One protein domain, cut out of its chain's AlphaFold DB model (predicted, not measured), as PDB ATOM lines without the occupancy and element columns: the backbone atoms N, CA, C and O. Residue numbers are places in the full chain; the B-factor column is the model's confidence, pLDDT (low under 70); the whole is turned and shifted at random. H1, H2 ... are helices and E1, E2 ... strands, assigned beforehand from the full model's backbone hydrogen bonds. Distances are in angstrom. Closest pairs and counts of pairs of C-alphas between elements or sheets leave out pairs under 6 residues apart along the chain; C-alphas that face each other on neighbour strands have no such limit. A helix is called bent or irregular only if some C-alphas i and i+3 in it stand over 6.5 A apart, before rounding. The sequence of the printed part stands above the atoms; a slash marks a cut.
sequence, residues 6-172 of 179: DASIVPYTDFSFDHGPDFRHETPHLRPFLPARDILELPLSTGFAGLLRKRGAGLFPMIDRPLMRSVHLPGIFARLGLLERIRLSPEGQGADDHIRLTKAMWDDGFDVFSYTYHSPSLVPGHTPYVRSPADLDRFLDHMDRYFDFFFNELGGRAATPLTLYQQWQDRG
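This is residues 6 to 172 of the 179 residues of an uncharacterized protein of Kordiimonadales bacterium JCM 17846 (UniProt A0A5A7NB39). A tiny ribbon of two strands, E1 and E2, sits near the middle, with H4 packed on it from one side and H1 from another; the long helix H6 packs in turn on the start of H4, so that H6, H4, the ribbon and H1 follow each other across the body. H3 packs at the first end of E2, H2 lies far out beyond H1 and H3, and H7 lies far out in another part, touching no helix. Much of the rest is loop, above all residues 6 to 45, a stretch of 40 residues with no named element. The printed part has 167 residues, with seven named helices and two named strands in the order E1 H1 H2 H3 E2 H4 H5 H6 H7; the sheet, order E1 - E2, is antiparallel, and the class is mostly helix, although under half of the residues are in named elements. The whole is compact, with a radius of gyration of the C-alphas of 16.7 A and spans of 48 by 38 by 34 A.

E1, residues 46 to 49, begins at C-alpha 46 at (270.193, 298.022, 174.275) and is 10.0 A long. E2, residues 84 to 87, is 10.0 A long too. H4, residues 95 to 107, measures 18.2 A. H6, residues 133 to 153, is the longest helix, 29.2 A from C-alpha 133 at (252.101, 314.527, 187.320) to C-alpha 153 at (255.766, 303.765, 160.391); it is neither bent nor irregular, but only just: C-alphas 150 and 153 are 6.0 A apart. H1, residues 53 to 63, measures 13.1 A and is irregular, with C-alphas 54 and 57 7.7 A apart. H2 is residues 66 to 70, H3 residues 73 to 79 and H5 residues 119 to 122, with lengths of 6.3 A, 9.9 A and 5.5 A. H7, residues 161 to 170, measures 14.2 A and ends at C-alpha 170 at (257.787, 276.679, 165.723).

E1 and E2 are antiparallel neighbours, with 148 degrees between their directions; N 47 and O 86 are 3.0 A apart and N 49 and O 84 2.9 A, both within hydrogen-bond range. The closest C-alphas of E1 and H4 are those of Ala 49 and Leu 101, 5.6 A apart. H4 touches H6 with residues 95 to 99 alone, at a shallow tilt of 29 degrees, the same way; the closest C-alphas are those of Ala 95 and His 142, 4.7 A apart. H5 is close to H6 but not clearly touching, with the C-alphas of Leu 122 and Leu 136 closest at 6.6 A. The closest C-alphas of E1 and H1 are those of Phe 48 and Gly 56, 5.8 A apart; those of E2 and H3 are Ala 78 and Glu 84, 4.9 A apart. H1 and H3 only just touch, with 3 pairs of C-alphas within 8 A, the closest those of Ile 63 and Pro 74 at 5.9 A; they run opposite ways at a steep tilt of 36 degrees, only just past shallow. H2 is close to H1 but not clearly touching, with the C-alphas of Ile 63 and Arg 69 closest at 7.3 A. H7 is apart from H4 and from H6. Every O i to N i+4 pair is within hydrogen-bond range in H2, H3, H4, H6 and H7; in H1 3 of 7 are, beside 5 of 8 O i to N i+3 pairs, and H5 is too short for an i+4 pair.

The two C-alphas farthest apart are those of Val 71 and Asp 170, at 49.5 A. The printed part has no cut. The link from H4 to H5, with 11 residues, is long. Residues 31 to 32 pair with residues 40 to 41, antiparallel, in stretches too short to be named. The mean pLDDT of the printed part is 93.8, and residue 172 is under 70.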
ATOM      1  N   ASP A   6     264.219 283.736 179.686       94.06
ATOM      2  CA  ASP A   6     265.084 284.585 180.491       94.06
ATOM      3  C   ASP A   6     265.117 285.996 179.897       94.06
ATOM      4  O   ASP A   6     265.336 286.160 178.703       94.06
ATOM      5  N   ALA A   7     264.896 287.016 180.721       93.69
ATOM      6  CA  ALA A   7     264.969 288.424 180.316       93.69
ATOM      7  C   ALA A   7     265.974 289.203 181.181       93.69
ATOM      8  O   ALA A   7     265.796 290.392 181.444       93.69
ATOM      9  N   SER A   8     266.998 288.507 181.686       92.88
ATOM     10  CA  SER A   8     267.969 289.066 182.630       92.88
ATOM     11  C   SER A   8     269.135 289.789 181.947       92.88
ATOM     12  O   SER A   8     269.772 290.650 182.558       92.88
ATOM     13  N   ILE A   9     269.407 289.467 180.679       95.38
ATOM     14  CA  ILE A   9     270.542 290.009 179.933       95.38
ATOM     15  C   ILE A   9     270.312 291.481 179.586       95.38
ATOM     16  O   ILE A   9     269.328 291.854 178.944       95.38
ATOM     17  N   VAL A  10     271.283 292.319 179.950       95.69
ATOM     18  CA  VAL A  10     271.287 293.754 179.644       95.69
ATOM     19  C   VAL A  10     272.531 294.096 178.815       95.69
ATOM     20  O   VAL A  10     273.561 294.469 179.383       95.69
ATOM     21  N   PRO A  11     272.459 293.997 177.476       95.94
ATOM     22  CA  PRO A  11     273.618 294.141 176.600       95.94
ATOM     23  C   PRO A  11     274.433 295.410 176.855       95.94
ATOM     24  O   PRO A  11     273.901 296.474 177.199       95.94
ATOM     25  N   TYR A  12     275.746 295.298 176.661       95.12
ATOM     26  CA  TYR A  12     276.691 296.416 176.713       95.12
ATOM     27  C   TYR A  12     276.718 297.170 178.060       95.12
ATOM     28  O   TYR A  12     277.076 298.349 178.092       95.12
ATOM     29  N   THR A  13     276.317 296.526 179.163       92.88
ATOM     30  CA  THR A  13     276.242 297.128 180.511       92.88
ATOM     31  C   THR A  13     277.108 296.367 181.509       92.88
ATOM     32  O   THR A  13     277.143 295.145 181.479       92.88
ATOM     33  N   ASP A  14     277.766 297.084 182.417       92.25
ATOM     34  CA  ASP A  14     278.533 296.512 183.526       92.25
ATOM     35  C   ASP A  14     277.871 296.892 184.859       92.25
ATOM     36  O   ASP A  14     277.783 298.080 185.184       92.25
ATOM     37  N   PHE A  15     277.393 295.898 185.612       91.75
ATOM     38  CA  PHE A  15     276.816 296.085 186.947       91.75
ATOM     39  C   PHE A  15     277.781 295.710 188.081       91.75
ATOM     40  O   PHE A  15     277.376 295.686 189.242       91.75
ATOM     41  N   SER A  16     279.064 295.461 187.794       90.62
ATOM     42  CA  SER A  16     280.055 295.058 188.807       90.62
ATOM     43  C   SER A  16     280.237 296.078 189.936       90.62
ATOM     44  O   SER A  16     280.618 295.704 191.045       90.62
ATOM     45  N   PHE A  17     279.918 297.354 189.686       87.81
ATOM     46  CA  PHE A  17     279.954 298.408 190.703       87.81
ATOM     47  C   PHE A  17     278.966 298.176 191.859       87.81
ATOM     48  O   PHE A  17     279.185 298.719 192.938       87.81
ATOM     49  N   ASP A  18     277.917 297.377 191.637       90.38
ATOM     50  CA  ASP A  18     276.901 296.997 192.628       90.38
ATOM     51  C   ASP A  18     276.837 295.467 192.799       90.38
ATOM     52  O   ASP A  18     275.778 294.874 192.982       90.38
ATOM     53  N   HIS A  19     277.988 294.795 192.660       92.88
ATOM     54  CA  HIS A  19     278.117 293.332 192.747       92.88
ATOM     55  C   HIS A  19     277.261 292.540 191.738       92.88
ATOM     56  O   HIS A  19     277.067 291.333 191.895       92.88
ATOM     57  N   GLY A  20     276.769 293.206 190.693       93.00
ATOM     58  CA  GLY A  20     275.998 292.598 189.620       93.00
ATOM     59  C   GLY A  20     276.866 291.990 188.508       93.00
ATOM     60  O   GLY A  20     278.095 292.094 188.527       93.00
ATOM     61  N   PRO A  21     276.222 291.352 187.519       93.81
ATOM     62  CA  PRO A  21     276.891 290.745 186.372       93.81
ATOM     63  C   PRO A  21     277.496 291.779 185.408       93.81
ATOM     64  O   PRO A  21     277.051 292.925 185.308       93.81
ATOM     65  N   ASP A  22     278.492 291.336 184.645       93.94
ATOM     66  CA  ASP A  22     279.066 292.087 183.531       93.94
ATOM     67  C   ASP A  22     278.513 291.560 182.201       93.94
ATOM     68  O   ASP A  22     278.816 290.444 181.786       93.94
ATOM     69  N   PHE A  23     277.714 292.384 181.525       94.69
ATOM     70  CA  PHE A  23     277.091 292.088 180.237       94.69
ATOM     71  C   PHE A  23     277.703 292.897 179.087       94.69
ATOM     72  O   PHE A  23     277.095 293.030 178.022       94.69
ATOM     73  N   ARG A  24     278.905 293.469 179.252       93.12
ATOM     74  CA  ARG A  24     279.542 294.291 178.202       93.12
ATOM     75  C   ARG A  24     279.756 293.549 176.885       93.12
ATOM     76  O   ARG A  24     279.809 294.190 175.837       93.12
ATOM     77  N   HIS A  25     279.877 292.227 176.952       92.50
ATOM     78  CA  HIS A  25     280.090 291.347 175.805       92.50
ATOM     79  C   HIS A  25     278.810 290.666 175.304       92.50
ATOM     80  O   HIS A  25     278.851 289.991 174.278       92.50
ATOM     81  N   GLU A  26     277.684 290.868 175.989       94.25
ATOM     82  CA  GLU A  26     276.394 290.346 175.549       94.25
ATOM     83  C   GLU A  26     275.781 291.225 174.458       94.25
ATOM     84  O   GLU A  26     276.039 292.429 174.372       94.25
ATOM     85  N   THR A  27     274.944 290.610 173.625       92.75
ATOM     86  CA  THR A  27     274.287 291.250 172.478       92.75
ATOM     87  C   THR A  27     272.767 291.157 172.617       92.75
ATOM     88  O   THR A  27     272.285 290.277 173.327       92.75
ATOM     89  N   PRO A  28     271.987 292.019 171.941       93.12
ATOM     90  CA  PRO A  28     270.529 291.969 172.022       93.12
ATOM     91  C   PRO A  28     269.886 290.841 171.189       93.12
ATOM     92  O   PRO A  28     268.677 290.856 170.977       93.12
ATOM     93  N   HIS A  29     270.667 289.876 170.687       91.44
ATOM     94  CA  HIS A  29     270.139 288.763 169.899       91.44
ATOM     95  C   HIS A  29     269.370 287.770 170.771       91.44
ATOM     96  O   HIS A  29     269.826 287.382 171.847       91.44
ATOM     97  N   LEU A  30     268.241 287.292 170.247       90.81
ATOM     98  CA  LEU A  30     267.577 286.115 170.790       90.81
ATOM     99  C   LEU A  30     268.474 284.893 170.632       90.81
ATOM    100  O   LEU A  30     269.001 284.637 169.547       90.81
ATOM    101  N   ARG A  31     268.607 284.106 171.696       90.62
ATOM    102  CA  ARG A  31     269.368 282.856 171.666       90.62
ATOM    103  C   ARG A  31     268.838 281.861 172.698       90.62
ATOM    104  O   ARG A  31     268.196 282.272 173.661       90.62
ATOM    105  N   PRO A  32     269.095 280.558 172.529       90.00
ATOM    106  CA  PRO A  32     268.852 279.598 173.595       90.00
ATOM    107  C   PRO A  32     269.738 279.926 174.800       90.00
ATOM    108  O   PRO A  32     270.929 280.199 174.631       90.00
ATOM    109  N   PHE A  33     269.179 279.840 175.999       88.00
ATOM    110  CA  PHE A  33     269.946 279.915 177.234       88.00
ATOM    111  C   PHE A  33     270.900 278.722 177.327       88.00
ATOM    112  O   PHE A  33     270.564 277.592 176.960       88.00
ATOM    113  N   LEU A  34     272.110 278.949 177.835       84.00
ATOM    114  CA  LEU A  34     273.081 277.881 178.061       84.00
ATOM    115  C   LEU A  34     273.314 277.688 179.563       84.00
ATOM    116  O   LEU A  34     273.606 278.655 180.263       84.00
ATOM    117  N   PRO A  35     273.227 276.445 180.082       84.06
ATOM    118  CA  PRO A  35     273.119 275.170 179.355       84.06
ATOM    119  C   PRO A  35     271.684 274.715 179.001       84.06
ATOM    120  O   PRO A  35     271.534 273.740 178.263       84.06
ATOM    121  N   ALA A  36     270.639 275.366 179.521       84.50
ATOM    122  CA  ALA A  36     269.242 274.949 179.331       84.50
ATOM    123  C   ALA A  36     268.646 275.497 178.021       84.50
ATOM    124  O   ALA A  36     267.991 276.536 177.998       84.50
ATOM    125  N   ARG A  37     268.891 274.777 176.918       83.31
ATOM    126  CA  ARG A  37     268.520 275.190 175.550       83.31
ATOM    127  C   ARG A  37     267.018 275.262 175.283       83.31
ATOM    128  O   ARG A  37     266.642 275.654 174.189       83.31
ATOM    129  N   ASP A  38     266.181 274.837 176.217       87.88
ATOM    130  CA  ASP A  38     264.723 274.951 176.182       87.88
ATOM    131  C   ASP A  38     264.216 276.294 176.724       87.88
ATOM    132  O   ASP A  38     263.023 276.570 176.639       87.88
ATOM    133  N   ILE A  39     265.106 277.144 177.237       92.06
ATOM    134  CA  ILE A  39     264.800 278.512 177.650       92.06
ATOM    135  C   ILE A  39     265.265 279.471 176.552       92.06
ATOM    136  O   ILE A  39     266.397 279.388 176.078       92.06
ATOM    137  N   LEU A  40     264.397 280.401 176.157       93.00
ATOM    138  CA  LEU A  40     264.745 281.485 175.240       93.00
ATOM    139  C   LEU A  40     265.287 282.680 176.031       93.00
ATOM    140  O   LEU A  40     264.567 283.252 176.848       93.00
ATOM    141  N   GLU A  41     266.517 283.099 175.759       94.25
ATOM    142  CA  GLU A  41     267.006 284.396 176.217       94.25
ATOM    143  C   GLU A  41     266.416 285.503 175.339       94.25
ATOM    144  O   GLU A  41     266.573 285.509 174.115       94.25
ATOM    145  N   LEU A  42     265.751 286.451 175.994       94.75
ATOM    146  CA  LEU A  42     265.193 287.683 175.457       94.75
ATOM    147  C   LEU A  42     265.923 288.869 176.115       94.75
ATOM    148  O   LEU A  42     265.413 289.443 177.082       94.75
ATOM    149  N   PRO A  43     267.125 289.237 175.634       95.62
ATOM    150  CA  PRO A  43     267.850 290.377 176.176       95.62
ATOM    151  C   PRO A  43     267.067 291.684 176.047       95.62
ATOM    152  O   PRO A  43     266.244 291.865 175.144       95.62
ATOM    153  N   LEU A  44     267.381 292.650 176.911       96.81
ATOM    154  CA  LEU A  44     266.867 294.006 176.750       96.81
ATOM    155  C   LEU A  44     267.372 294.618 175.443       96.81
ATOM    156  O   LEU A  44     268.541 294.468 175.081       96.81
ATOM    157  N   SER A  45     266.524 295.404 174.779       97.25
ATOM    158  CA  SER A  45     266.941 296.155 173.596       97.25
ATOM    159  C   SER A  45     267.833 297.315 174.009       97.25
ATOM    160  O   SER A  45     267.376 298.409 174.321       97.25
ATOM    161  N   THR A  46     269.133 297.042 174.052       97.06
ATOM    162  CA  THR A  46     270.193 298.022 174.275       97.06
ATOM    163  C   THR A  46     271.169 297.929 173.117       97.06
ATOM    164  O   THR A  46     271.654 296.846 172.800       97.06
ATOM    165  N   GLY A  47     271.469 299.058 172.490       96.62
ATOM    166  CA  GLY A  47     272.332 299.102 171.317       96.62
ATOM    167  C   GLY A  47     273.000 300.454 171.146       96.62
ATOM    168  O   GLY A  47     272.975 301.298 172.046       96.62
ATOM    169  N   PHE A  48     273.617 300.648 169.984       97.38
ATOM    170  CA  PHE A  48     274.348 301.868 169.670       97.38
ATOM    171  C   PHE A  48     273.678 302.658 168.548       97.38
ATOM    172  O   PHE A  48     273.257 302.099 167.538       97.38
ATOM    173  N   ALA A  49     273.657 303.977 168.699       96.38
ATOM    174  CA  ALA A  49     273.236 304.929 167.680       96.38
ATOM    175  C   ALA A  49     274.396 305.855 167.274       96.38
ATOM    176  O   ALA A  49     275.363 306.030 168.018       96.38
ATOM    177  N   GLY A  50     274.287 306.459 166.087       95.75
ATOM    178  CA  GLY A  50     275.272 307.402 165.541       95.75
ATOM    179  C   GLY A  50     276.149 306.837 164.419       95.75
ATOM    180  O   GLY A  50     276.013 305.682 164.005       95.75
ATOM    181  N   LEU A  51     277.054 307.676 163.907       95.62
ATOM    182  CA  LEU A  51     277.936 307.368 162.771       95.62
ATOM    183  C   LEU A  51     278.883 306.188 163.039       95.62
ATOM    184  O   LEU A  51     279.233 305.447 162.123       95.62
ATOM    185  N   LEU A  52     279.289 305.992 164.294       96.25
ATOM    186  CA  LEU A  52     280.232 304.957 164.716       96.25
ATOM    187  C   LEU A  52     279.539 303.734 165.336       96.25
ATOM    188  O   LEU A  52     280.227 302.875 165.890       96.25
ATOM    189  N   ARG A  53     278.206 303.615 165.231       95.56
ATOM    190  CA  ARG A  53     277.418 302.570 165.914       95.56
ATOM    191  C   ARG A  53     277.917 301.142 165.684       95.56
ATOM    192  O   ARG A  53     278.016 300.376 166.635       95.56
ATOM    193  N   LYS A  54     278.358 300.815 164.461       94.31
ATOM    194  CA  LYS A  54     278.862 299.473 164.096       94.31
ATOM    195  C   LYS A  54     280.151 299.092 164.827       94.31
ATOM    196  O   LYS A  54     280.519 297.927 164.878       94.31
ATOM    197  N   ARG A  55     280.857 300.078 165.388       94.69
ATOM    198  CA  ARG A  55     282.051 299.894 166.226       94.69
ATOM    199  C   ARG A  55     281.759 300.156 167.706       94.69
ATOM    200  O   ARG A  55     282.688 300.181 168.510       94.69
ATOM    201  N   GLY A  56     280.493 300.353 168.072       93.19
ATOM    202  CA  GLY A  56     280.075 300.772 169.403       93.19
ATOM    203  C   GLY A  56     280.516 299.815 170.503       93.19
ATOM    204  O   GLY A  56     281.074 300.270 171.492       93.19
ATOM    205  N   ALA A  57     280.401 298.500 170.291       91.81
ATOM    206  CA  ALA A  57     280.813 297.503 171.283       91.81
ATOM    207  C   ALA A  57     282.303 297.613 171.670       91.81
ATOM    208  O   ALA A  57     282.662 297.386 172.821       91.81
ATOM    209  N   GLY A  58     283.170 298.012 170.730       92.06
ATOM    210  CA  GLY A  58     284.596 298.233 170.995       92.06
ATOM    211  C   GLY A  58     284.926 299.650 171.473       92.06
ATOM    212  O   GLY A  58     285.780 299.825 172.339       92.06
ATOM    213  N   LEU A  59     284.262 300.671 170.924       93.31
ATOM    214  CA  LEU A  59     284.562 302.080 171.210       93.31
ATOM    215  C   LEU A  59     283.902 302.589 172.494       93.31
ATOM    216  O   LEU A  59     284.507 303.375 173.224       93.31
ATOM    217  N   PHE A  60     282.678 302.151 172.789       93.25
ATOM    218  CA  PHE A  60     281.913 302.640 173.930       93.25
ATOM    219  C   PHE A  60     282.623 302.387 175.270       93.25
ATOM    220  O   PHE A  60     282.776 303.343 176.028       93.25
ATOM    221  N   PRO A  61     283.182 301.187 175.549       91.75
ATOM    222  CA  PRO A  61     283.939 300.956 176.781       91.75
ATOM    223  C   PRO A  61     285.177 301.852 176.935       91.75
ATOM    224  O   PRO A  61     285.661 302.046 178.048       91.75
ATOM    225  N   MET A  62     285.722 302.391 175.836       91.38
ATOM    226  CA  MET A  62     286.854 303.321 175.883       91.38
ATOM    227  C   MET A  62     286.406 304.721 176.309       91.38
ATOM    228  O   MET A  62     287.085 305.348 177.122       91.38
ATOM    229  N   ILE A  63     285.261 305.188 175.799       91.69
ATOM    230  CA  ILE A  63     284.716 306.517 176.111       91.69
ATOM    231  C   ILE A  63     283.885 306.543 177.402       91.69
ATOM    232  O   ILE A  63     283.703 307.613 177.971       91.69
ATOM    233  N   ASP A  64     283.434 305.390 177.903       89.56
ATOM    234  CA  ASP A  64     282.670 305.253 179.154       89.56
ATOM    235  C   ASP A  64     283.558 304.978 180.390       89.56
ATOM    236  O   ASP A  64     283.086 304.663 181.481       89.56
ATOM    237  N   ARG A  65     284.883 305.116 180.267       89.25
ATOM    238  CA  ARG A  65     285.793 304.993 181.421       89.25
ATOM    239  C   ARG A  65     285.544 306.107 182.445       89.25
ATOM    240  O   ARG A  65     285.220 307.220 182.036       89.25
ATOM    241  N   PRO A  66     285.806 305.897 183.751       88.06
ATOM    242  CA  PRO A  66     285.593 306.920 184.783       88.06
ATOM    243  C   PRO A  66     286.214 308.290 184.460       88.06
ATOM    244  O   PRO A  66     285.550 309.312 184.600       88.06
ATOM    245  N   LEU A  67     287.451 308.308 183.948       91.50
ATOM    246  CA  LEU A  67     288.139 309.538 183.537       91.50
ATOM    247  C   LEU A  67     287.493 310.208 182.312       91.50
ATOM    248  O   LEU A  67     287.508 311.423 182.184       91.50
ATOM    249  N   MET A  68     286.935 309.422 181.391       91.44
ATOM    250  CA  MET A  68     286.258 309.950 180.205       91.44
ATOM    251  C   MET A  68     284.846 310.448 180.549       91.44
ATOM    252  O   MET A  68     284.389 311.456 180.011       91.44
ATOM    253  N   ARG A  69     284.179 309.803 181.517       88.38
ATOM    254  CA  ARG A  69     282.913 310.268 182.092       88.38
ATOM    255  C   ARG A  69     283.060 311.596 182.828       88.38
ATOM    256  O   ARG A  69     282.191 312.447 182.668       88.38
ATOM    257  N   SER A  70     284.151 311.815 183.571       90.50
ATOM    258  CA  SER A  70     284.360 313.087 184.284       90.50
ATOM    259  C   SER A  70     284.517 314.285 183.339       90.50
ATOM    260  O   SER A  70     284.125 315.396 183.690       90.50
ATOM    261  N   VAL A  71     285.008 314.059 182.115       93.31
ATOM    262  CA  VAL A  71     285.055 315.069 181.041       93.31
ATOM    263  C   VAL A  71     283.829 315.029 180.114       93.31
ATOM    264  O   VAL A  71     283.828 315.674 179.070       93.31
ATOM    265  N   HIS A  72     282.772 314.300 180.489       91.75
ATOM    266  CA  HIS A  72     281.509 314.169 179.749       91.75
ATOM    267  C   HIS A  72     281.654 313.632 178.315       91.75
ATOM    268  O   HIS A  72     280.814 313.915 177.456       91.75
ATOM    269  N   LEU A  73     282.690 312.831 178.041       92.88
ATOM    270  CA  LEU A  73     282.992 312.360 176.690       92.88
ATOM    271  C   LEU A  73     281.835 311.578 176.037       92.88
ATOM    272  O   LEU A  73     281.526 311.888 174.885       92.88
ATOM    273  N   PRO A  74     281.130 310.652 176.728       90.88
ATOM    274  CA  PRO A  74     279.962 309.987 176.145       90.88
ATOM    275  C   PRO A  74     278.878 310.974 175.697       90.88
ATOM    276  O   PRO A  74     278.337 310.845 174.603       90.88
ATOM    277  N   GLY A  75     278.612 312.010 176.498       91.50
ATOM    278  CA  GLY A  75     277.626 313.041 176.169       91.50
ATOM    279  C   GLY A  75     278.045 313.916 174.985       91.50
ATOM    280  O   GLY A  75     277.202 314.319 174.189       91.50
ATOM    281  N   ILE A  76     279.345 314.190 174.829       93.38
ATOM    282  CA  ILE A  76     279.877 314.896 173.654       93.38
ATOM    283  C   ILE A  76     279.692 314.040 172.395       93.38
ATOM    284  O   ILE A  76     279.193 314.539 171.389       93.38
ATOM    285  N   PHE A  77     280.032 312.749 172.452       95.31
ATOM    286  CA  PHE A  77     279.848 311.831 171.324       95.31
ATOM    287  C   PHE A  77     278.374 311.683 170.930       95.31
ATOM    288  O   PHE A  77     278.076 311.680 169.734       95.31
ATOM    289  N   ALA A  78     277.466 311.625 171.909       92.81
ATOM    290  CA  ALA A  78     276.026 311.597 171.673       92.81
ATOM    291  C   ALA A  78     275.543 312.874 170.966       92.81
ATOM    292  O   ALA A  78     274.918 312.800 169.909       92.81
ATOM    293  N   ARG A  79     275.923 314.056 171.474       91.56
ATOM    294  CA  ARG A  79     275.547 315.359 170.889       91.56
ATOM    295  C   ARG A  79     276.099 315.585 169.484       91.56
ATOM    296  O   ARG A  79     275.450 316.243 168.680       91.56
ATOM    297  N   LEU A  80     277.281 315.048 169.187       95.00
ATOM    298  CA  LEU A  80     277.877 315.092 167.850       95.00
ATOM    299  C   LEU A  80     277.315 314.013 166.905       95.00
ATOM    300  O   LEU A  80     277.753 313.923 165.760       95.00
ATOM    301  N   GLY A  81     276.391 313.164 167.369       93.69
ATOM    302  CA  GLY A  81     275.844 312.058 166.582       93.69
ATOM    303  C   GLY A  81     276.874 310.975 166.237       93.69
ATOM    304  O   GLY A  81     276.677 310.212 165.292       93.69
ATOM    305  N   LEU A  82     277.987 310.905 166.975       95.81
ATOM    306  CA  LEU A  82     279.080 309.970 166.712       95.81
ATOM    307  C   LEU A  82     278.779 308.591 167.283       95.81
ATOM    308  O   LEU A  82     278.796 307.605 166.548       95.81
ATOM    309  N   LEU A  83     278.538 308.521 168.589       96.06
ATOM    310  CA  LEU A  83     278.288 307.266 169.277       96.06
ATOM    311  C   LEU A  83     277.499 307.514 170.551       96.06
ATOM    312  O   LEU A  83     277.882 308.329 171.385       96.06
ATOM    313  N   GLU A  84     276.443 306.743 170.724       95.25
ATOM    314  CA  GLU A  84     275.624 306.761 171.922       95.25
ATOM    315  C   GLU A  84     275.107 305.358 172.193       95.25
ATOM    316  O   GLU A  84     274.782 304.637 171.252       95.25
ATOM    317  N   ARG A  85     275.048 304.968 173.467       96.00
ATOM    318  CA  ARG A  85     274.427 303.717 173.893       96.00
ATOM    319  C   ARG A  85     273.039 304.029 174.418       96.00
ATOM    320  O   ARG A  85     272.927 304.753 175.402       96.00
ATOM    321  N   ILE A  86     272.028 303.469 173.770       96.50
ATOM    322  CA  ILE A  86     270.622 303.719 174.083       96.50
ATOM    323  C   ILE A  86     269.998 302.391 174.520       96.50
ATOM    324  O   ILE A  86     270.271 301.346 173.922       96.50
ATOM    325  N   ARG A  87     269.175 302.423 175.569       96.56
ATOM    326  CA  ARG A  87     268.278 301.329 175.967       96.56
ATOM    327  C   ARG A  87     266.857 301.714 175.602       96.56
ATOM    328  O   ARG A  87     266.452 302.839 175.853       96.56
ATOM    329  N   LEU A  88     266.082 300.769 175.098       97.12
ATOM    330  CA  LEU A  88     264.672 300.957 174.809       97.12
ATOM    331  C   LEU A  88     263.849 300.984 176.114       97.12
ATOM    332  O   LEU A  88     263.295 299.978 176.568       97.12
ATOM    333  N   SER A  89     263.866 302.146 176.772       96.31
ATOM    334  CA  SER A  89     263.236 302.395 178.063       96.31
ATOM    335  C   SER A  89     262.915 303.884 178.238       96.31
ATOM    336  O   SER A  89     263.822 304.710 178.135       96.31
ATOM    337  N   PRO A  90     261.668 304.248 178.592       94.69
ATOM    338  CA  PRO A  90     261.264 305.634 178.854       94.69
ATOM    339  C   PRO A  90     261.942 306.227 180.101       94.69
ATOM    340  O   PRO A  90     261.819 307.417 180.386       94.69
ATOM    341  N   GLU A  91     262.687 305.417 180.853       94.88
ATOM    342  CA  GLU A  91     263.489 305.851 181.987       94.88
ATOM    343  C   GLU A  91     264.809 306.478 181.520       94.88
ATOM    344  O   GLU A  91     265.822 305.810 181.313       94.88
ATOM    345  N   GLY A  92     264.791 307.803 181.369       86.06
ATOM    346  CA  GLY A  92     265.983 308.612 181.105       86.06
ATOM    347  C   GLY A  92     266.275 308.902 179.632       86.06
ATOM    348  O   GLY A  92     267.208 309.654 179.364       86.06
ATOM    349  N   GLN A  93     265.489 308.365 178.694       90.62
ATOM    350  CA  GLN A  93     265.627 308.609 177.250       90.62
ATOM    351  C   GLN A  93     264.280 309.003 176.634       90.62
ATOM    352  O   GLN A  93     263.218 308.628 177.140       90.62
ATOM    353  N   GLY A  94     264.324 309.811 175.573       94.56
ATOM    354  CA  GLY A  94     263.129 310.305 174.892       94.56
ATOM    355  C   GLY A  94     262.670 309.409 173.742       94.56
ATOM    356  O   GLY A  94     263.376 308.500 173.306       94.56
ATOM    357  N   ALA A  95     261.497 309.719 173.185       97.31
ATOM    358  CA  ALA A  95     260.972 309.024 172.006       97.31
ATOM    359  C   ALA A  95     261.949 309.062 170.816       97.31
ATOM    360  O   ALA A  95     262.169 308.045 170.165       97.31
ATOM    361  N   ASP A  96     262.584 310.210 170.562       96.88
ATOM    362  CA  ASP A  96     263.501 310.380 169.427       96.88
ATOM    363  C   ASP A  96     264.757 309.496 169.555       96.88
ATOM    364  O   ASP A  96     265.271 308.982 168.555       96.88
ATOM    365  N   ASP A  97     265.213 309.241 170.786       96.81
ATOM    366  CA  ASP A  97     266.311 308.315 171.075       96.81
ATOM    367  C   ASP A  97     265.909 306.873 170.771       96.81
ATOM    368  O   ASP A  97     266.650 306.148 170.104       96.81
ATOM    369  N   HIS A  98     264.707 306.476 171.189       98.06
ATOM    370  CA  HIS A  98     264.160 305.151 170.915       98.06
ATOM    371  C   HIS A  98     263.941 304.911 169.424       98.06
ATOM    372  O   HIS A  98     264.332 303.868 168.914       98.06
ATOM    373  N   ILE A  99     263.383 305.884 168.699       98.25
ATOM    374  CA  ILE A  99     263.182 305.789 167.247       98.25
ATOM    375  C   ILE A  99     264.533 305.619 166.543       98.25
ATOM    376  O   ILE A  99     264.690 304.754 165.679       98.25
ATOM    377  N   ARG A 100     265.535 306.420 166.927       97.25
ATOM    378  CA  ARG A 100     266.891 306.346 166.371       97.25
ATOM    379  C   ARG A 100     267.566 305.009 166.680       97.25
ATOM    380  O   ARG A 100     268.190 304.441 165.784       97.25
ATOM    381  N   LEU A 101     267.432 304.500 167.905       97.94
ATOM    382  CA  LEU A 101     267.940 303.183 168.288       97.94
ATOM    383  C   LEU A 101     267.256 302.071 167.491       97.94
ATOM    384  O   LEU A 101     267.946 301.242 166.908       97.94
ATOM    385  N   THR A 102     265.925 302.063 167.437       98.31
ATOM    386  CA  THR A 102     265.154 301.028 166.740       98.31
ATOM    387  C   THR A 102     265.488 301.008 165.252       98.31
ATOM    388  O   THR A 102     265.731 299.933 164.717       98.31
ATOM    389  N   LYS A 103     265.614 302.169 164.592       97.81
ATOM    390  CA  LYS A 103     266.089 302.252 163.196       97.81
ATOM    391  C   LYS A 103     267.499 301.680 163.034       97.81
ATOM    392  O   LYS A 103     267.736 300.883 162.138       97.81
ATOM    393  N   ALA A 104     268.425 302.054 163.918       97.44
ATOM    394  CA  ALA A 104     269.800 301.564 163.874       97.44
ATOM    395  C   ALA A 104     269.889 300.040 164.055       97.44
ATOM    396  O   ALA A 104     270.593 299.377 163.301       97.44
ATOM    397  N   MET A 105     269.162 299.495 165.029       96.81
ATOM    398  CA  MET A 105     269.093 298.058 165.289       96.81
ATOM    399  C   MET A 105     268.383 297.312 164.151       96.81
ATOM    400  O   MET A 105     268.852 296.263 163.725       96.81
ATOM    401  N   TRP A 106     267.301 297.861 163.601       96.69
ATOM    402  CA  TRP A 106     266.632 297.283 162.436       96.69
ATOM    403  C   TRP A 106     267.573 297.190 161.225       96.69
ATOM    404  O   TRP A 106     267.705 296.123 160.628       96.69
ATOM    405  N   ASP A 107     268.307 298.267 160.920       95.88
ATOM    406  CA  ASP A 107     269.330 298.288 159.860       95.88
ATOM    407  C   ASP A 107     270.467 297.279 160.103       95.88
ATOM    408  O   ASP A 107     271.098 296.806 159.154       95.88
ATOM    409  N   ASP A 108     270.757 296.977 161.370       92.19
ATOM    410  CA  ASP A 108     271.779 296.017 161.786       92.19
ATOM    411  C   ASP A 108     271.222 294.573 161.894       92.19
ATOM    412  O   ASP A 108     271.959 293.656 162.256       92.19
ATOM    413  N   GLY A 109     269.954 294.345 161.517       92.12
ATOM    414  CA  GLY A 109     269.343 293.019 161.355       92.12
ATOM    415  C   GLY A 109     268.538 292.500 162.550       92.12
ATOM    416  O   GLY A 109     268.182 291.322 162.568       92.12
ATOM    417  N   PHE A 110     268.249 293.337 163.547       92.94
ATOM    418  CA  PHE A 110     267.402 292.960 164.683       92.94
ATOM    419  C   PHE A 110     265.915 293.095 164.335       92.94
ATOM    420  O   PHE A 110     265.489 294.133 163.832       92.94
ATOM    421  N   ASP A 111     265.114 292.079 164.662       91.69
ATOM    422  CA  ASP A 111     263.671 292.026 164.382       91.69
ATOM    423  C   ASP A 111     262.786 291.904 165.640       91.69
ATOM    424  O   ASP A 111     261.558 291.904 165.539       91.69
ATOM    425  N   VAL A 112     263.394 291.853 166.830       94.31
ATOM    426  CA  VAL A 112     262.705 291.804 168.127       94.31
ATOM    427  C   VAL A 112     263.185 292.938 169.027       94.31
ATOM    428  O   VAL A 112     264.382 293.130 169.233       94.31
ATOM    429  N   PHE A 113     262.223 293.677 169.589       96.88
ATOM    430  CA  PHE A 113     262.463 294.865 170.406       96.88
ATOM    431  C   PHE A 113     261.732 294.765 171.749       96.88
ATOM    432  O   PHE A 113     260.504 294.746 171.797       96.88
ATOM    433  N   SER A 114     262.486 294.711 172.846       96.06
ATOM    434  CA  SER A 114     261.981 294.694 174.218       96.06
ATOM    435  C   SER A 114     261.951 296.115 174.782       96.06
ATOM    436  O   SER A 114     263.001 296.715 175.022       96.06
ATOM    437  N   TYR A 115     260.746 296.659 174.972       96.88
ATOM    438  CA  TYR A 115     260.509 297.980 175.562       96.88
ATOM    439  C   TYR A 115     260.240 297.826 177.062       96.88
ATOM    440  O   TYR A 115     259.230 297.236 177.449       96.88
ATOM    441  N   THR A 116     261.133 298.330 177.916       95.12
ATOM    442  CA  THR A 116     261.104 298.020 179.361       95.12
ATOM    443  C   THR A 116     261.066 299.250 180.250       95.12
ATOM    444  O   THR A 116     261.710 300.252 179.964       95.12
ATOM    445  N   TYR A 117     260.329 299.161 181.352       95.62
ATOM    446  CA  TYR A 117     260.294 300.148 182.429       95.62
ATOM    447  C   TYR A 117     259.766 299.492 183.705       95.62
ATOM    448  O   TYR A 117     259.148 298.424 183.669       95.62
ATOM    449  N   HIS A 118     259.989 300.143 184.836       95.12
ATOM    450  CA  HIS A 118     259.526 299.697 186.134       95.12
ATOM    451  C   HIS A 118     258.168 300.338 186.439       95.12
ATOM    452  O   HIS A 118     257.979 301.544 186.284       95.12
ATOM    453  N   SER A 119     257.210 299.549 186.933       94.44
ATOM    454  CA  SER A 119     255.882 300.060 187.302       94.44
ATOM    455  C   SER A 119     255.888 301.228 188.307       94.44
ATOM    456  O   SER A 119     254.989 302.065 188.196       94.44
ATOM    457  N   PRO A 120     256.874 301.395 189.220       96.25
ATOM    458  CA  PRO A 120     256.974 302.600 190.041       96.25
ATOM    459  C   PRO A 120     257.112 303.897 189.233       96.25
ATOM    460  O   PRO A 120     256.690 304.940 189.717       96.25
ATOM    461  N   SER A 121     257.641 303.864 188.006       95.31
ATOM    462  CA  SER A 121     257.700 305.049 187.139       95.31
ATOM    463  C   SER A 121     256.325 305.530 186.672       95.31
ATOM    464  O   SER A 121     256.206 306.671 186.251       95.31
ATOM    465  N   LEU A 122     255.266 304.725 186.815       95.94
ATOM    466  CA  LEU A 122     253.890 305.161 186.554       95.94
ATOM    467  C   LEU A 122     253.256 305.912 187.736       95.94
ATOM    468  O   LEU A 122     252.121 306.374 187.631       95.94
ATOM    469  N   VAL A 123     253.961 306.033 188.866       96.75
ATOM    470  CA  VAL A 123     253.461 306.704 190.070       96.75
ATOM    471  C   VAL A 123     254.369 307.890 190.414       96.75
ATOM    472  O   VAL A 123     255.543 307.687 190.747       96.75
ATOM    473  N   PRO A 124     253.858 309.137 190.372       96.94
ATOM    474  CA  PRO A 124     254.646 310.312 190.720       96.94
ATOM    475  C   PRO A 124     255.293 310.216 192.104       96.94
ATOM    476  O   PRO A 124     254.635 309.917 193.097       96.94
ATOM    477  N   GLY A 125     256.593 310.500 192.160       95.00
ATOM    478  CA  GLY A 125     257.380 310.545 193.393       95.00
ATOM    479  C   GLY A 125     258.041 309.222 193.790       95.00
ATOM    480  O   GLY A 125     258.838 309.219 194.724       95.00
ATOM    481  N   HIS A 126     257.771 308.113 193.093       94.38
ATOM    482  CA  HIS A 126     258.366 306.808 193.417       94.38
ATOM    483  C   HIS A 126     259.710 306.550 192.722       94.38
ATOM    484  O   HIS A 126     260.447 305.649 193.123       94.38
ATOM    485  N   THR A 127     260.052 307.325 191.688       94.75
ATOM    486  CA  THR A 127     261.333 307.205 190.974       94.75
ATOM    487  C   THR A 127     261.935 308.578 190.675       94.75
ATOM    488  O   THR A 127     261.210 309.574 190.610       94.75
ATOM    489  N   PRO A 128     263.254 308.665 190.420       94.31
ATOM    490  CA  PRO A 128     263.871 309.906 189.962       94.31
ATOM    491  C   PRO A 128     263.351 310.397 188.604       94.31
ATOM    492  O   PRO A 128     263.513 311.588 188.330       94.31
ATOM    493  N   TYR A 129     262.770 309.507 187.786       93.81
ATOM    494  CA  TYR A 129     262.294 309.783 186.425       93.81
ATOM    495  C   TYR A 129     260.932 310.481 186.395       93.81
ATOM    496  O   TYR A 129     260.704 311.330 185.540       93.81
ATOM    497  N   VAL A 130     260.048 310.145 187.339       96.62
ATOM    498  CA  VAL A 130     258.688 310.691 187.420       96.62
ATOM    499  C   VAL A 130     258.445 311.208 188.834       96.62
ATOM    500  O   VAL A 130     258.131 310.447 189.750       96.62
ATOM    501  N   ARG A 131     258.630 312.518 189.034       96.75
ATOM    502  CA  ARG A 131     258.537 313.184 190.347       96.75
ATOM    503  C   ARG A 131     257.223 313.934 190.529       96.75
ATOM    504  O   ARG A 131     256.835 314.225 191.656       96.75
ATOM    505  N   SER A 132     256.548 314.250 189.431       97.62
ATOM    506  CA  SER A 132     255.313 315.025 189.389       97.62
ATOM    507  C   SER A 132     254.345 314.480 188.331       97.62
ATOM    508  O   SER A 132     254.771 313.746 187.438       97.62
ATOM    509  N   PRO A 133     253.055 314.859 188.380       97.88
ATOM    510  CA  PRO A 133     252.101 314.527 187.320       97.88
ATOM    511  C   PRO A 133     252.553 314.996 185.930       97.88
ATOM    512  O   PRO A 133     252.449 314.245 184.973       97.88
ATOM    513  N   ALA A 134     253.165 316.180 185.829       97.81
ATOM    514  CA  ALA A 134     253.693 316.680 184.558       97.81
ATOM    515  C   ALA A 134     254.859 315.828 184.018       97.81
ATOM    516  O   ALA A 134     255.061 315.748 182.809       97.81
ATOM    517  N   ASP A 135     255.641 315.191 184.897       96.75
ATOM    518  CA  ASP A 135     256.659 314.231 184.461       96.75
ATOM    519  C   ASP A 135     256.013 312.942 183.946       96.75
ATOM    520  O   ASP A 135     256.514 312.375 182.979       96.75
ATOM    521  N   LEU A 136     254.906 312.503 184.561       97.69
ATOM    522  CA  LEU A 136     254.151 311.328 184.121       97.69
ATOM    523  C   LEU A 136     253.537 311.570 182.740       97.69
ATOM    524  O   LEU A 136     253.659 310.711 181.875       97.69
ATOM    525  N   ASP A 137     252.964 312.753 182.505       97.69
ATOM    526  CA  ASP A 137     252.416 313.121 181.196       97.69
ATOM    527  C   ASP A 137     253.496 313.059 180.106       97.69
ATOM    528  O   ASP A 137     253.280 312.468 179.052       97.69
ATOM    529  N   ARG A 138     254.701 313.588 180.372       96.19
ATOM    530  CA  ARG A 138     255.830 313.482 179.428       96.19
ATOM    531  C   ARG A 138     256.320 312.044 179.254       96.19
ATOM    532  O   ARG A 138     256.700 311.660 178.154       96.19
ATOM    533  N   PHE A 139     256.339 311.259 180.329       96.75
ATOM    534  CA  PHE A 139     256.738 309.852 180.287       96.75
ATOM    535  C   PHE A 139     255.801 309.040 179.383       96.75
ATOM    536  O   PHE A 139     256.277 308.259 178.559       96.75
ATOM    537  N   LEU A 140     254.488 309.264 179.497       97.56
ATOM    538  CA  LEU A 140     253.476 308.632 178.650       97.56
ATOM    539  C   LEU A 140     253.531 309.156 177.207       97.56
ATOM    540  O   LEU A 140     253.542 308.343 176.289       97.56
ATOM    541  N   ASP A 141     253.692 310.467 176.993       97.44
ATOM    542  CA  ASP A 141     253.863 311.047 175.647       97.44
ATOM    543  C   ASP A 141     255.070 310.448 174.906       97.44
ATOM    544  O   ASP A 141     254.990 310.111 173.726       97.44
ATOM    545  N   HIS A 142     256.193 310.234 175.601       96.56
ATOM    546  CA  HIS A 142     257.353 309.573 175.002       96.56
ATOM    547  C   HIS A 142     257.045 308.139 174.552       96.56
ATOM    548  O   HIS A 142     257.541 307.703 173.509       96.56
ATOM    549  N   MET A 143     256.252 307.402 175.335       97.94
ATOM    550  CA  MET A 143     255.818 306.052 174.978       97.94
ATOM    551  C   MET A 143     254.878 306.086 173.774       97.94
ATOM    552  O   MET A 143     255.119 305.361 172.812       97.94
ATOM    553  N   ASP A 144     253.874 306.961 173.790       98.31
ATOM    554  CA  ASP A 144     252.898 307.099 172.709       98.31
ATOM    555  C   ASP A 144     253.579 307.459 171.386       98.31
ATOM    556  O   ASP A 144     253.359 306.789 170.379       98.31
ATOM    557  N   ARG A 145     254.494 308.435 171.392       98.50
ATOM    558  CA  ARG A 145     255.280 308.813 170.205       98.50
ATOM    559  C   ARG A 145     256.134 307.665 169.675       98.50
ATOM    560  O   ARG A 145     256.225 307.472 168.464       98.50
ATOM    561  N   TYR A 146     256.783 306.906 170.561       98.56
ATOM    562  CA  TYR A 146     257.572 305.751 170.136       98.56
ATOM    563  C   TYR A 146     256.688 304.647 169.544       98.56
ATOM    564  O   TYR A 146     257.036 304.068 168.515       98.56
ATOM    565  N   PHE A 147     255.556 304.343 170.180       98.44
ATOM    566  CA  PHE A 147     254.649 303.298 169.720       98.44
ATOM    567  C   PHE A 147     253.927 303.674 168.430       98.44
ATOM    568  O   PHE A 147     253.754 302.804 167.581       98.44
ATOM    569  N   ASP A 148     253.583 304.946 168.236       98.69
ATOM    570  CA  ASP A 148     253.063 305.453 166.966       98.69
ATOM    571  C   ASP A 148     254.056 305.184 165.828       98.69
ATOM    572  O   ASP A 148     253.717 304.494 164.866       98.69
ATOM    573  N   PHE A 149     255.325 305.575 165.997       98.56
ATOM    574  CA  PHE A 149     256.388 305.215 165.055       98.56
ATOM    575  C   PHE A 149     256.488 303.692 164.854       98.56
ATOM    576  O   PHE A 149     256.516 303.202 163.723       98.56
ATOM    577  N   PHE A 150     256.554 302.922 165.943       98.56
ATOM    578  CA  PHE A 150     256.798 301.483 165.873       98.56
ATOM    579  C   PHE A 150     255.679 300.745 165.130       98.56
ATOM    580  O   PHE A 150     255.962 299.878 164.303       98.56
ATOM    581  N   PHE A 151     254.416 301.082 165.393       98.44
ATOM    582  CA  PHE A 151     253.271 300.406 164.788       98.44
ATOM    583  C   PHE A 151     252.906 300.970 163.413       98.44
ATOM    584  O   PHE A 151     252.634 300.187 162.503       98.44
ATOM    585  N   ASN A 152     252.926 302.294 163.238       98.31
ATOM    586  CA  ASN A 152     252.376 302.942 162.046       98.31
ATOM    587  C   ASN A 152     253.429 303.254 160.975       98.31
ATOM    588  O   ASN A 152     253.102 303.222 159.790       98.31
ATOM    589  N   GLU A 153     254.685 303.509 161.355       97.69
ATOM    590  CA  GLU A 153     255.766 303.765 160.391       97.69
ATOM    591  C   GLU A 153     256.620 302.521 160.128       97.69
ATOM    592  O   GLU A 153     256.863 302.170 158.974       97.69
ATOM    593  N   LEU A 154     257.080 301.841 161.184       97.31
ATOM    594  CA  LEU A 154     257.926 300.650 161.050       97.31
ATOM    595  C   LEU A 154     257.112 299.385 160.722       97.31
ATOM    596  O   LEU A 154     257.653 298.432 160.162       97.31
ATOM    597  N   GLY A 155     255.814 299.360 161.048       97.56
ATOM    598  CA  GLY A 155     254.950 298.193 160.838       97.56
ATOM    599  C   GLY A 155     255.185 297.062 161.846       97.56
ATOM    600  O   GLY A 155     254.913 295.891 161.558       97.56
ATOM    601  N   GLY A 156     255.718 297.400 163.021       96.38
ATOM    602  CA  GLY A 156     255.955 296.481 164.122       96.38
ATOM    603  C   GLY A 156     254.669 295.856 164.664       96.38
ATOM    604  O   GLY A 156     253.551 296.299 164.396       96.38
ATOM    605  N   ARG A 157     254.817 294.782 165.443       96.50
ATOM    606  CA  ARG A 157     253.695 294.064 166.061       96.50
ATOM    607  C   ARG A 157     253.983 293.801 167.524       96.50
ATOM    608  O   ARG A 157     255.083 293.384 167.875       96.50
ATOM    609  N   ALA A 158     252.978 294.014 168.366       95.75
ATOM    610  CA  ALA A 158     253.071 293.658 169.771       95.75
ATOM    611  C   ALA A 158     253.093 292.130 169.919       95.75
ATOM    612  O   ALA A 158     252.334 291.414 169.261       95.75
ATOM    613  N   ALA A 159     253.953 291.638 170.804       94.00
ATOM    614  CA  ALA A 159     254.040 290.234 171.162       94.00
ATOM    615  C   ALA A 159     254.308 290.116 172.661       94.00
ATOM    616  O   ALA A 159     254.992 290.951 173.251       94.00
ATOM    617  N   THR A 160     253.782 289.061 173.277       94.62
ATOM    618  CA  THR A 160     254.218 288.685 174.623       94.62
ATOM    619  C   THR A 160     255.498 287.854 174.522       94.62
ATOM    620  O   THR A 160     255.706 287.195 173.496       94.62
ATOM    621  N   PRO A 161     256.320 287.790 175.582       93.00
ATOM    622  CA  PRO A 161     257.459 286.881 175.607       93.00
ATOM    623  C   PRO A 161     257.060 285.434 175.264       93.00
ATOM    624  O   PRO A 161     257.725 284.787 174.463       93.00
ATOM    625  N   LEU A 162     255.928 284.936 175.781       93.50
ATOM    626  CA  LEU A 162     255.448 283.575 175.495       93.50
ATOM    627  C   LEU A 162     255.056 283.376 174.026       93.50
ATOM    628  O   LEU A 162     255.276 282.306 173.463       93.50
ATOM    629  N   THR A 163     254.518 284.411 173.380       92.69
ATOM    630  CA  THR A 163     254.255 284.387 171.936       92.69
ATOM    631  C   THR A 163     255.559 284.279 171.147       92.69
ATOM    632  O   THR A 163     255.626 283.492 170.206       92.69
ATOM    633  N   LEU A 164     256.602 285.020 171.539       91.50
ATOM    634  CA  LEU A 164     257.929 284.920 170.921       91.50
ATOM    635  C   LEU A 164     258.556 283.541 171.151       91.50
ATOM    636  O   LEU A 164     259.101 282.963 170.217       91.50
ATOM    637  N   TYR A 165     258.420 282.985 172.355       92.31
ATOM    638  CA  TYR A 165     258.869 281.630 172.670       92.31
ATOM    639  C   TYR A 165     258.194 280.582 171.777       92.31
ATOM    640  O   TYR A 165     258.879 279.746 171.193       92.31
ATOM    641  N   GLN A 166     256.870 280.657 171.606       91.06
ATOM    642  CA  GLN A 166     256.146 279.747 170.717       91.06
ATOM    643  C   GLN A 166     256.619 279.893 169.265       91.06
ATOM    644  O   GLN A 166     256.922 278.896 168.619       91.06
ATOM    645  N   GLN A 167     256.767 281.125 168.768       89.44
ATOM    646  CA  GLN A 167     257.294 281.371 167.421       89.44
ATOM    647  C   GLN A 167     258.715 280.830 167.248       89.44
ATOM    648  O   GLN A 167     259.045 280.308 166.187       89.44
ATOM    649  N   TRP A 168     259.562 280.956 168.268       87.38
ATOM    650  CA  TRP A 168     260.918 280.420 168.261       87.38
ATOM    651  C   TRP A 168     260.924 278.882 168.221       87.38
ATOM    652  O   TRP A 168     261.641 278.309 167.401       87.38
ATOM    653  N   GLN A 169     260.068 278.223 169.013       86.69
ATOM    654  CA  GLN A 169     259.863 276.768 168.975       86.69
ATOM    655  C   GLN A 169     259.352 276.298 167.604       86.69
ATOM    656  O   GLN A 169     259.903 275.362 167.021       86.69
ATOM    657  N   ASP A 170     258.363 276.994 167.037       85.06
ATOM    658  CA  ASP A 170     257.787 276.679 165.723       85.06
ATOM    659  C   ASP A 170     258.811 276.872 164.588       85.06
ATOM    660  O   ASP A 170     258.840 276.114 163.615       85.06
ATOM    661  N   ARG A 171     259.698 277.870 164.721       73.88
ATOM    662  CA  ARG A 171     260.807 278.156 163.792       73.88
ATOM    663  C   ARG A 171     262.027 277.242 163.992       73.88
ATOM    664  O   ARG A 171     263.003 277.385 163.250       73.88
ATOM    665  N   GLY A 172     261.991 276.317 164.955       56.44
ATOM    666  CA  GLY A 172     263.105 275.528 165.498       56.44
ATOM    667  C   GLY A 172     263.871 274.569 164.565       56.44
ATOM    668  O   GLY A 172     264.306 273.514 165.016       56.44
TER     669      GLY A 172